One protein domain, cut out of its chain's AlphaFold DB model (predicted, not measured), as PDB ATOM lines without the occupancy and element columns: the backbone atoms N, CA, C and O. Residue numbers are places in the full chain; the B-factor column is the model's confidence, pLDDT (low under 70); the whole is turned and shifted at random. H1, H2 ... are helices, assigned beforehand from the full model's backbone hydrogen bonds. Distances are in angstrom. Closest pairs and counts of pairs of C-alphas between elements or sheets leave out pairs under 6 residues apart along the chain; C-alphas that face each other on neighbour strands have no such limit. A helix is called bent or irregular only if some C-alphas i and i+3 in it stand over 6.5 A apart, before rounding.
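Overview. This is residues 8 to 96 of the 100 residues of an uncharacterized protein of Haemophilus influenzae 22.4-21 (UniProt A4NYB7). One long helix, H3, makes the length of a rod, with H1 and H2 packed across it near its first end and H4 folded back at its other end as a helical hairpin. Between these two ends residues 60 to 68 of H3 stand free. The printed part has 89 residues, with four named helices in the order H1, H2, H3, H4 and no named strand; the class is all helix. The whole is extended, with a radius of gyration of the C-alphas of 20.1 A and spans of 59 by 23 by 19 A.

Along the chain. H3, residues 45 to 77, is 47.0 A long and begins at C-alpha 45 (184.271, 189.578, 108.970). H1, residues 8 to 25, is 26.5 A long and begins at C-alpha 8 (197.703, 201.300, 97.650). H1 is irregular, with C-alphas 11 and 14 7.1 A apart, and has a kink of 34 degrees near residue 15. H2 is residues 32 to 41, 14.4 A. H4, residues 83 to 95, is 18.7 A long and ends at C-alpha 95 (224.128, 203.935, 115.129).

Arrangement. H3 is the hub, touching three helices. Its residues 49 to 56 alone touch H1, at a steep tilt of 62 degrees, opposite ways; the closest C-alphas, of Ala 20 and Val 49, are 5.0 A apart. Its residues 45 to 49 alone touch H2, at a steep tilt of 65 degrees, opposite ways; the closest C-alphas are those of Ala 38 and Phe 45, 5.3 A. H1 touches H2 with residues 15 to 20 alone, only just about perpendicular at 72 degrees; the closest C-alphas, of Gln 16 and Leu 34, are 6.4 A apart. H3 and H4 form a hairpin at a shallow tilt of 24 degrees, opposite ways, with residues 73 to 77 of H3 alone touching H4; the closest C-alphas are those of Leu 77 and Leu 86, 7.0 A. H4 is apart from H1 and H2. Every O i to N i+4 pair is within hydrogen-bond range in H2, H3 and H4, and 12 of 14 in H1.

Size, cuts and confidence. The C-alphas farthest apart, of Gly 42 and Thr 82, are 59.8 A apart. The printed part has no cut; the links H2 to H3 and H3 to H4 are tight, and H1 to H2 is short. The mean pLDDT of the printed part of this model is 96.7, and no printed residue is under 70.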
ATOM      1  N   THR A   8     199.146 201.051  97.524       93.75
ATOM      2  CA  THR A   8     197.703 201.300  97.650       93.75
ATOM      3  C   THR A   8     197.084 200.615  98.867       93.75
ATOM      4  O   THR A   8     196.128 201.128  99.446       93.75
ATOM      5  N   GLU A   9     197.615 199.463  99.280       93.56
ATOM      6  CA  GLU A   9     197.158 198.765 100.478       93.56
ATOM      7  C   GLU A   9     197.656 199.470 101.742       93.56
ATOM      8  O   GLU A   9     196.864 199.699 102.654       93.56
ATOM      9  N   ILE A  10     198.919 199.904 101.765       93.75
ATOM     10  CA  ILE A  10     199.496 200.665 102.884       93.75
ATOM     11  C   ILE A  10     198.693 201.948 103.137       93.75
ATOM     12  O   ILE A  10     198.314 202.240 104.269       93.75
ATOM     13  N   GLU A  11     198.356 202.681 102.074       95.31
ATOM     14  CA  GLU A  11     197.541 203.902 102.144       95.31
ATOM     15  C   GLU A  11     196.119 203.648 102.665       95.31
ATOM     16  O   GLU A  11     195.464 204.552 103.188       95.31
ATOM     17  N   SER A  12     195.636 202.407 102.565       96.62
ATOM     18  CA  SER A  12     194.306 202.025 103.031       96.62
ATOM     19  C   SER A  12     194.243 201.666 104.519       96.62
ATOM     20  O   SER A  12     193.143 201.634 105.069       96.62
ATOM     21  N   PHE A  13     195.375 201.425 105.194       95.62
ATOM     22  CA  PHE A  13     195.389 200.919 106.576       95.62
ATOM     23  C   PHE A  13     194.614 201.802 107.551       95.62
ATOM     24  O   PHE A  13     193.826 201.291 108.342       95.62
ATOM     25  N   TYR A  14     194.751 203.125 107.441       95.56
ATOM     26  CA  TYR A  14     194.011 204.048 108.300       95.56
ATOM     27  C   TYR A  14     192.493 203.987 108.062       95.56
ATOM     28  O   TYR A  14     191.696 204.120 108.991       95.56
ATOM     29  N   ARG A  15     192.058 203.740 106.817       97.94
ATOM     30  CA  ARG A  15     190.633 203.529 106.528       97.94
ATOM     31  C   ARG A  15     190.145 202.211 107.124       97.94
ATOM     32  O   ARG A  15     189.069 202.197 107.713       97.94
ATOM     33  N   GLN A  16     190.925 201.141 106.985       98.38
ATOM     34  CA  GLN A  16     190.602 199.841 107.573       98.38
ATOM     35  C   GLN A  16     190.469 199.947 109.098       98.38
ATOM     36  O   GLN A  16     189.476 199.489 109.650       98.38
ATOM     37  N   GLU A  17     191.412 200.612 109.771       98.25
ATOM     38  CA  GLU A  17     191.345 200.885 111.211       98.25
ATOM     39  C   GLU A  17     190.078 201.660 111.585       98.25
ATOM     40  O   GLU A  17     189.348 201.256 112.488       98.25
ATOM     41  N   LYS A  18     189.780 202.746 110.861       98.38
ATOM     42  CA  LYS A  18     188.591 203.567 111.111       98.38
ATOM     43  C   LYS A  18     187.298 202.762 110.986       98.38
ATOM     44  O   LYS A  18     186.428 202.889 111.842       98.38
ATOM     45  N   GLU A  19     187.164 201.956 109.935       98.62
ATOM     46  CA  GLU A  19     186.004 201.077 109.748       98.62
ATOM     47  C   GLU A  19     185.908 200.031 110.866       98.62
ATOM     48  O   GLU A  19     184.829 199.824 111.418       98.62
ATOM     49  N   ALA A  20     187.032 199.419 111.248       98.62
ATOM     50  CA  ALA A  20     187.072 198.398 112.289       98.62
ATOM     51  C   ALA A  20     186.663 198.957 113.661       98.62
ATOM     52  O   ALA A  20     185.829 198.363 114.339       98.62
ATOM     53  N   LEU A  21     187.204 200.116 114.050       98.56
ATOM     54  CA  LEU A  21     186.865 200.786 115.310       98.56
ATOM     55  C   LEU A  21     185.407 201.256 115.333       98.56
ATOM     56  O   LEU A  21     184.731 201.108 116.349       98.56
ATOM     57  N   ALA A  22     184.908 201.797 114.219       98.44
ATOM     58  CA  ALA A  22     183.524 202.245 114.133       98.44
ATOM     59  C   ALA A  22     182.547 201.064 114.245       98.44
ATOM     60  O   ALA A  22     181.586 201.134 115.008       98.44
ATOM     61  N   TRP A  23     182.842 199.947 113.574       98.56
ATOM     62  CA  TRP A  23     182.048 198.731 113.718       98.56
ATOM     63  C   TRP A  23     182.159 198.111 115.113       98.56
ATOM     64  O   TRP A  23     181.160 197.635 115.640       98.56
ATOM     65  N   GLN A  24     183.339 198.136 115.745       97.94
ATOM     66  CA  GLN A  24     183.511 197.655 117.122       97.94
ATOM     67  C   GLN A  24     182.648 198.451 118.115       97.94
ATOM     68  O   GLN A  24     182.129 197.871 119.067       97.94
ATOM     69  N   ALA A  25     182.487 199.759 117.895       97.94
ATOM     70  CA  ALA A  25     181.638 200.617 118.717       97.94
ATOM     71  C   ALA A  25     180.136 200.427 118.430       97.94
ATOM     72  O   ALA A  25     179.324 200.478 119.352       97.94
ATOM     73  N   ASP A  26     179.771 200.202 117.166       97.75
ATOM     74  CA  ASP A  26     178.400 199.960 116.718       97.75
ATOM     75  C   ASP A  26     178.400 198.981 115.536       97.75
ATOM     76  O   ASP A  26     178.749 199.344 114.408       97.75
ATOM     77  N   ASN A  27     177.958 197.743 115.784       96.12
ATOM     78  CA  ASN A  27     177.947 196.669 114.783       96.12
ATOM     79  C   ASN A  27     176.965 196.912 113.616       96.12
ATOM     80  O   ASN A  27     176.930 196.107 112.684       96.12
ATOM     81  N   SER A  28     176.176 197.992 113.644       94.88
ATOM     82  CA  SER A  28     175.349 198.436 112.515       94.88
ATOM     83  C   SER A  28     176.064 199.416 111.572       94.88
ATOM     84  O   SER A  28     175.535 199.735 110.506       94.88
ATOM     85  N   THR A  29     177.276 199.861 111.927       96.81
ATOM     86  CA  THR A  29     178.063 200.797 111.116       96.81
ATOM     87  C   THR A  29     178.494 200.176 109.789       96.81
ATOM     88  O   THR A  29     178.999 199.053 109.735       96.81
ATOM     89  N   GLU A  30     178.351 200.941 108.703       96.12
ATOM     90  CA  GLU A  30     178.814 200.534 107.379       96.12
ATOM     91  C   GLU A  30     180.349 200.437 107.312       96.12
ATOM     92  O   GLU A  30     181.072 201.355 107.701       96.12
ATOM     93  N   THR A  31     180.843 199.327 106.759       97.88
ATOM     94  CA  THR A  31     182.274 199.036 106.587       97.88
ATOM     95  C   THR A  31     182.559 198.539 105.170       97.88
ATOM     96  O   THR A  31     182.865 197.365 104.932       97.88
ATOM     97  N   SER A  32     182.380 199.413 104.175       97.31
ATOM     98  CA  SER A  32     182.396 199.020 102.761       97.31
ATOM     99  C   SER A  32     183.738 198.395 102.339       97.31
ATOM    100  O   SER A  32     183.747 197.456 101.540       97.31
ATOM    101  N   MET A  33     184.877 198.861 102.871       98.25
ATOM    102  CA  MET A  33     186.190 198.293 102.549       98.25
ATOM    103  C   MET A  33     186.404 196.944 103.239       98.25
ATOM    104  O   MET A  33     186.716 195.963 102.561       98.25
ATOM    105  N   LEU A  34     186.204 196.862 104.557       98.44
ATOM    106  CA  LEU A  34     186.413 195.617 105.307       98.44
ATOM    107  C   LEU A  34     185.452 194.511 104.869       98.44
ATOM    108  O   LEU A  34     185.867 193.360 104.751       98.44
ATOM    109  N   THR A  35     184.206 194.858 104.537       98.44
ATOM    110  CA  THR A  35     183.220 193.912 103.997       98.44
ATOM    111  C   THR A  35     183.726 193.281 102.698       98.44
ATOM    112  O   THR A  35     183.695 192.059 102.539       98.44
ATOM    113  N   GLN A  36     184.252 194.091 101.773       98.50
ATOM    114  CA  GLN A  36     184.780 193.598 100.498       98.50
ATOM    115  C   GLN A  36     186.068 192.786 100.681       98.50
ATOM    116  O   GLN A  36     186.241 191.760 100.020       98.50
ATOM    117  N   ILE A  37     186.948 193.193 101.602       98.00
ATOM    118  CA  ILE A  37     188.163 192.440 101.942       98.00
ATOM    119  C   ILE A  37     187.797 191.070 102.526       98.00
ATOM    120  O   ILE A  37     188.310 190.058 102.046       98.00
ATOM    121  N   ALA A  38     186.901 191.017 103.516       98.44
ATOM    122  CA  ALA A  38     186.473 189.773 104.157       98.44
ATOM    123  C   ALA A  38     185.856 188.809 103.138       98.44
ATOM    124  O   ALA A  38     186.281 187.656 103.028       98.44
ATOM    125  N   ARG A  39     184.928 189.320 102.317       98.38
ATOM    126  CA  ARG A  39     184.253 188.559 101.263       98.38
ATOM    127  C   ARG A  39     185.230 187.982 100.241       98.38
ATOM    128  O   ARG A  39     185.163 186.791  99.955       98.38
ATOM    129  N   ASN A  40     186.134 188.797  99.698       98.25
ATOM    130  CA  ASN A  40     187.066 188.354  98.655       98.25
ATOM    131  C   ASN A  40     188.137 187.397  99.189       98.25
ATOM    132  O   ASN A  40     188.616 186.540  98.451       98.25
ATOM    133  N   ARG A  41     188.512 187.530 100.467       97.31
ATOM    134  CA  ARG A  41     189.463 186.627 101.130       97.31
ATOM    135  C   ARG A  41     188.814 185.361 101.690       97.31
ATOM    136  O   ARG A  41     189.543 184.453 102.075       97.31
ATOM    137  N   GLY A  42     187.483 185.304 101.769       97.94
ATOM    138  CA  GLY A  42     186.758 184.196 102.393       97.94
ATOM    139  C   GLY A  42     187.028 184.063 103.895       97.94
ATOM    140  O   GLY A  42     187.000 182.953 104.421       97.94
ATOM    141  N   VAL A  43     187.331 185.172 104.580       98.00
ATOM    142  CA  VAL A  43     187.573 185.186 106.032       98.00
ATOM    143  C   VAL A  43     186.344 185.716 106.772       98.00
ATOM    144  O   VAL A  43     185.657 186.588 106.232       98.00
ATOM    145  N   PRO A  44     186.058 185.242 108.000       98.38
ATOM    146  CA  PRO A  44     184.997 185.823 108.817       98.38
ATOM    147  C   PRO A  44     185.236 187.320 109.045       98.38
ATOM    148  O   PRO A  44     186.364 187.736 109.327       98.38
ATOM    149  N   PHE A  45     184.181 188.121 108.906       98.31
ATOM    150  CA  PHE A  45     184.271 189.578 108.970       98.31
ATOM    151  C   PHE A  45     184.741 190.057 110.350       98.31
ATOM    152  O   PHE A  45     185.646 190.879 110.451       98.31
ATOM    153  N   GLU A  46     184.205 189.470 111.412       97.94
ATOM    154  CA  GLU A  46     184.515 189.802 112.801       97.94
ATOM    155  C   GLU A  46     185.983 189.504 113.133       97.94
ATOM    156  O   GLU A  46     186.656 190.297 113.788       97.94
ATOM    157  N   ILE A  47     186.516 188.401 112.596       98.19
ATOM    158  CA  ILE A  47     187.933 188.038 112.734       98.19
ATOM    159  C   ILE A  47     188.823 189.025 111.974       98.19
ATOM    160  O   ILE A  47     189.907 189.373 112.445       98.19
ATOM    161  N   LEU A  48     188.390 189.499 110.799       98.50
ATOM    162  CA  LEU A  48     189.114 190.545 110.080       98.50
ATOM    163  C   LEU A  48     189.153 191.845 110.893       98.50
ATOM    164  O   LEU A  48     190.231 192.421 111.021       98.50
ATOM    165  N   VAL A  49     188.021 192.278 111.459       98.50
ATOM    166  CA  VAL A  49     187.938 193.474 112.315       98.50
ATOM    167  C   VAL A  49     188.904 193.370 113.495       98.50
ATOM    168  O   VAL A  49     189.717 194.272 113.696       98.50
ATOM    169  N   GLU A  50     188.872 192.256 114.233       98.31
ATOM    170  CA  GLU A  50     189.773 192.018 115.367       98.31
ATOM    171  C   GLU A  50     191.243 192.136 114.941       98.31
ATOM    172  O   GLU A  50     192.029 192.850 115.568       98.31
ATOM    173  N   LYS A  51     191.609 191.496 113.824       98.06
ATOM    174  CA  LYS A  51     192.987 191.512 113.319       98.06
ATOM    175  C   LYS A  51     193.430 192.880 112.823       98.06
ATOM    176  O   LYS A  51     194.611 193.198 112.952       98.06
ATOM    177  N   VAL A  52     192.528 193.669 112.247       98.12
ATOM    178  CA  VAL A  52     192.822 195.050 111.850       98.12
ATOM    179  C   VAL A  52     193.125 195.884 113.088       98.12
ATOM    180  O   VAL A  52     194.172 196.516 113.127       98.12
ATOM    181  N   ILE A  53     192.287 195.822 114.126       98.38
ATOM    182  CA  ILE A  53     192.503 196.580 115.369       98.38
ATOM    183  C   ILE A  53     193.816 196.166 116.041       98.38
ATOM    184  O   ILE A  53     194.629 197.024 116.382       98.38
ATOM    185  N   GLU A  54     194.062 194.860 116.178       97.50
ATOM    186  CA  GLU A  54     195.293 194.324 116.767       97.50
ATOM    187  C   GLU A  54     196.542 194.833 116.027       97.50
ATOM    188  O   GLU A  54     197.480 195.346 116.642       97.50
ATOM    189  N   LYS A  55     196.550 194.726 114.692       95.25
ATOM    190  CA  LYS A  55     197.689 195.141 113.863       95.25
ATOM    191  C   LYS A  55     197.869 196.654 113.841       95.25
ATOM    192  O   LYS A  55     199.010 197.110 113.892       95.25
ATOM    193  N   SER A  56     196.784 197.424 113.785       96.19
ATOM    194  CA  SER A  56     196.843 198.887 113.818       96.19
ATOM    195  C   SER A  56     197.395 199.390 115.148       96.19
ATOM    196  O   SER A  56     198.280 200.241 115.147       96.19
ATOM    197  N   ALA A  57     196.987 198.795 116.273       95.88
ATOM    198  CA  ALA A  57     197.532 199.134 117.586       95.88
ATOM    199  C   ALA A  57     199.044 198.853 117.676       95.88
ATOM    200  O   ALA A  57     199.810 199.706 118.123       95.88
ATOM    201  N   GLN A  58     199.496 197.688 117.196       93.75
ATOM    202  CA  GLN A  58     200.927 197.356 117.137       93.75
ATOM    203  C   GLN A  58     201.701 198.324 116.229       93.75
ATOM    204  O   GLN A  58     202.776 198.800 116.595       93.75
ATOM    205  N   PHE A  59     201.145 198.645 115.058       92.69
ATOM    206  CA  PHE A  59     201.748 199.583 114.116       92.69
ATOM    207  C   PHE A  59     201.871 200.993 114.709       92.69
ATOM    208  O   PHE A  59     202.931 201.606 114.589       92.69
ATOM    209  N   ALA A  60     200.831 201.476 115.395       94.00
ATOM    210  CA  ALA A  60     200.809 202.789 116.036       94.00
ATOM    211  C   ALA A  60     201.920 202.945 117.087       94.00
ATOM    212  O   ALA A  60     202.584 203.982 117.132       94.00
ATOM    213  N   VAL A  61     202.180 201.907 117.889       94.00
ATOM    214  CA  VAL A  61     203.284 201.911 118.866       94.00
ATOM    215  C   VAL A  61     204.637 202.019 118.162       94.00
ATOM    216  O   VAL A  61     205.439 202.895 118.487       94.00
ATOM    217  N   VAL A  62     204.882 201.163 117.166       93.06
ATOM    218  CA  VAL A  62     206.161 201.125 116.441       93.06
ATOM    219  C   VAL A  62     206.436 202.446 115.727       93.06
ATOM    220  O   VAL A  62     207.530 202.999 115.840       93.06
ATOM    221  N   ILE A  63     205.449 202.976 115.001       92.50
ATOM    222  CA  ILE A  63     205.630 204.224 114.261       92.50
ATOM    223  C   ILE A  63     205.761 205.418 115.210       92.50
ATOM    224  O   ILE A  63     206.542 206.323 114.930       92.50
ATOM    225  N   GLY A  64     205.078 205.394 116.360       95.38
ATOM    226  CA  GLY A  64     205.212 206.406 117.405       95.38
ATOM    227  C   GLY A  64     206.638 206.507 117.949       95.38
ATOM    228  O   GLY A  64     207.155 207.613 118.085       95.38
ATOM    229  N   ILE A  65     207.309 205.370 118.171       95.38
ATOM    230  CA  ILE A  65     208.722 205.329 118.584       95.38
ATOM    231  C   ILE A  65     209.616 205.983 117.523       95.38
ATOM    232  O   ILE A  65     210.432 206.845 117.845       95.38
ATOM    233  N   ILE A  66     209.442 205.609 116.252       95.00
ATOM    234  CA  ILE A  66     210.257 206.137 115.143       95.00
ATOM    235  C   ILE A  66     210.040 207.645 114.980       95.00
ATOM    236  O   ILE A  66     211.002 208.405 114.861       95.00
ATOM    237  N   ILE A  67     208.780 208.087 114.983       96.69
ATOM    238  CA  ILE A  67     208.422 209.502 114.839       96.69
ATOM    239  C   ILE A  67     208.989 210.312 116.004       96.69
ATOM    240  O   ILE A  67     209.619 211.342 115.761       96.69
ATOM    241  N   GLY A  68     208.802 209.842 117.239       97.38
ATOM    242  CA  GLY A  68     209.299 210.519 118.434       97.38
ATOM    243  C   GLY A  68     210.822 210.626 118.445       97.38
ATOM    244  O   GLY A  68     211.358 211.697 118.712       97.38
ATOM    245  N   GLN A  69     211.531 209.560 118.064       97.19
ATOM    246  CA  GLN A  69     212.986 209.603 117.948       97.19
ATOM    247  C   GLN A  69     213.445 210.617 116.892       97.19
ATOM    248  O   GLN A  69     214.343 211.418 117.146       97.19
ATOM    249  N   ARG A  70     212.817 210.606 115.709       97.25
ATOM    250  CA  ARG A  70     213.119 211.563 114.636       97.25
ATOM    251  C   ARG A  70     212.912 213.004 115.110       97.25
ATOM    252  O   ARG A  70     213.747 213.854 114.822       97.25
ATOM    253  N   GLN A  71     211.828 213.267 115.841       98.12
ATOM    254  CA  GLN A  71     211.550 214.578 116.438       98.12
ATOM    255  C   GLN A  71     212.619 214.970 117.463       98.12
ATOM    256  O   GLN A  71     213.144 216.071 117.389       98.12
ATOM    257  N   ALA A  72     213.025 214.057 118.350       97.19
ATOM    258  CA  ALA A  72     214.077 214.330 119.328       97.19
ATOM    259  C   ALA A  72     215.432 214.671 118.673       97.19
ATOM    260  O   ALA A  72     216.164 215.533 119.166       97.19
ATOM    261  N   PHE A  73     215.776 214.020 117.555       97.06
ATOM    262  CA  PHE A  73     216.958 214.381 116.766       97.06
ATOM    263  C   PHE A  73     216.819 215.752 116.098       97.06
ATOM    264  O   PHE A  73     217.756 216.546 116.141       97.06
ATOM    265  N   GLU A  74     215.655 216.042 115.512       97.38
ATOM    266  CA  GLU A  74     215.350 217.336 114.890       97.38
ATOM    267  C   GLU A  74     215.437 218.488 115.905       97.38
ATOM    268  O   GLU A  74     216.103 219.489 115.642       97.38
ATOM    269  N   ASP A  75     214.862 218.316 117.096       97.75
ATOM    270  CA  ASP A  75     214.909 219.308 118.173       97.75
ATOM    271  C   ASP A  75     216.353 219.629 118.582       97.75
ATOM    272  O   ASP A  75     216.716 220.795 118.735       97.75
ATOM    273  N   ARG A  76     217.212 218.609 118.708       96.94
ATOM    274  CA  ARG A  76     218.638 218.792 119.029       96.94
ATOM    275  C   ARG A  76     219.379 219.515 117.913       96.94
ATOM    276  O   ARG A  76     220.082 220.486 118.196       96.94
ATOM    277  N   LEU A  77     219.178 219.094 116.664       96.31
ATOM    278  CA  LEU A  77     219.800 219.704 115.489       96.31
ATOM    279  C   LEU A  77     219.553 221.219 115.431       96.31
ATOM    280  O   LEU A  77     220.469 221.987 115.146       96.31
ATOM    281  N   LEU A  78     218.337 221.663 115.762       95.94
ATOM    282  CA  LEU A  78     217.959 223.081 115.755       95.94
ATOM    283  C   LEU A  78     218.660 223.923 116.840       95.94
ATOM    284  O   LEU A  78     218.660 225.155 116.758       95.94
ATOM    285  N   THR A  79     219.268 223.294 117.850       96.19
ATOM    286  CA  THR A  79     219.961 223.995 118.948       96.19
ATOM    287  C   THR A  79     221.462 224.172 118.742       96.19
ATOM    288  O   THR A  79     222.046 225.062 119.370       96.19
ATOM    289  N   PHE A  80     222.074 223.381 117.860       95.44
ATOM    290  CA  PHE A  80     223.523 223.330 117.687       95.44
ATOM    291  C   PHE A  80     224.125 224.672 117.270       95.44
ATOM    292  O   PHE A  80     223.509 225.498 116.587       95.44
ATOM    293  N   LYS A  81     225.361 224.894 117.714       94.44
ATOM    294  CA  LYS A  81     226.166 226.088 117.423       94.44
ATOM    295  C   LYS A  81     227.488 225.740 116.753       94.44
ATOM    296  O   LYS A  81     228.155 226.647 116.258       94.44
ATOM    297  N   THR A  82     227.860 224.462 116.739       95.94
ATOM    298  CA  THR A  82     229.183 224.005 116.319       95.94
ATOM    299  C   THR A  82     229.111 222.829 115.334       95.94
ATOM    300  O   THR A  82     228.179 222.023 115.398       95.94
ATOM    301  N   PRO A  83     230.084 222.703 114.413       94.81
ATOM    302  CA  PRO A  83     230.206 221.530 113.544       94.81
ATOM    303  C   PRO A  83     230.433 220.212 114.301       94.81
ATOM    304  O   PRO A  83     230.037 219.145 113.830       94.81
ATOM    305  N   GLU A  84     231.060 220.268 115.477       96.12
ATOM    306  CA  GLU A  84     231.332 219.096 116.310       96.12
ATOM    307  C   GLU A  84     230.036 218.465 116.845       96.12
ATOM    308  O   GLU A  84     229.891 217.243 116.814       96.12
ATOM    309  N   GLU A  85     229.065 219.281 117.272       95.75
ATOM    310  CA  GLU A  85     227.737 218.811 117.699       95.75
ATOM    311  C   GLU A  85     226.977 218.128 116.554       95.75
ATOM    312  O   GLU A  85     226.352 217.086 116.759       95.75
ATOM    313  N   LEU A  86     227.076 218.682 115.339       95.50
ATOM    314  CA  LEU A  86     226.479 218.094 114.141       95.50
ATOM    315  C   LEU A  86     227.082 216.718 113.840       95.50
ATOM    316  O   LEU A  86     226.344 215.749 113.688       95.50
ATOM    317  N   THR A  87     228.414 216.622 113.832       96.44
ATOM    318  CA  THR A  87     229.133 215.365 113.559       96.44
ATOM    319  C   THR A  87     228.769 214.281 114.578       96.44
ATOM    320  O   THR A  87     228.589 213.117 114.225       96.44
ATOM    321  N   ALA A  88     228.631 214.651 115.856       96.25
ATOM    322  CA  ALA A  88     228.225 213.719 116.904       96.25
ATOM    323  C   ALA A  88     226.789 213.204 116.703       96.25
ATOM    324  O   ALA A  88     226.533 212.014 116.887       96.25
ATOM    325  N   LEU A  89     225.857 214.076 116.300       96.69
ATOM    326  CA  LEU A  89     224.476 213.679 116.020       96.69
ATOM    327  C   LEU A  89     224.376 212.761 114.795       96.69
ATOM    328  O   LEU A  89     223.618 211.797 114.833       96.69
ATOM    329  N   GLU A  90     225.140 213.026 113.733       96.19
ATOM    330  CA  GLU A  90     225.192 212.156 112.550       96.19
ATOM    331  C   GLU A  90     225.615 210.730 112.927       96.19
ATOM    332  O   GLU A  90     224.927 209.772 112.576       96.19
ATOM    333  N   GLN A  91     226.676 210.587 113.730       96.88
ATOM    334  CA  GLN A  91     227.137 209.283 114.220       96.88
ATOM    335  C   GLN A  91     226.089 208.575 115.088       96.88
ATOM    336  O   GLN A  91     225.918 207.361 114.986       96.88
ATOM    337  N   GLU A  92     225.374 209.316 115.938       96.38
ATOM    338  CA  GLU A  92     224.294 208.759 116.755       96.38
ATOM    339  C   GLU A  92     223.124 208.267 115.895       96.38
ATOM    340  O   GLU A  92     222.599 207.184 116.145       96.38
ATOM    341  N   ILE A  93     222.737 209.024 114.863       95.75
ATOM    342  CA  ILE A  93     221.679 208.636 113.922       95.75
ATOM    343  C   ILE A  93     222.084 207.376 113.146       95.75
ATOM    344  O   ILE A  93     221.268 206.466 113.009       95.75
ATOM    345  N   GLU A  94     223.330 207.285 112.671       95.94
ATOM    346  CA  GLU A  94     223.845 206.099 111.968       95.94
ATOM    347  C   GLU A  94     223.864 204.845 112.850       95.94
ATOM    348  O   GLU A  94     223.655 203.731 112.366       95.94
ATOM    349  N   GLN A  95     224.110 205.020 114.148       95.69
ATOM    350  CA  GLN A  95     224.128 203.935 115.129       95.69
ATOM    351  C   GLN A  95     222.753 203.645 115.728       95.69
ATOM    352  O   GLN A  95     222.607 202.658 116.454       95.69
ATOM    353  N   TRP A  96     221.752 204.484 115.455       95.12
ATOM    354  CA  TRP A  96     220.435 204.316 116.035       95.12
ATOM    355  C   TRP A  96     219.813 203.001 115.570       95.12
ATOM    356  O   TRP A  96     219.722 202.693 114.380       95.12
TER     357      TRP A  96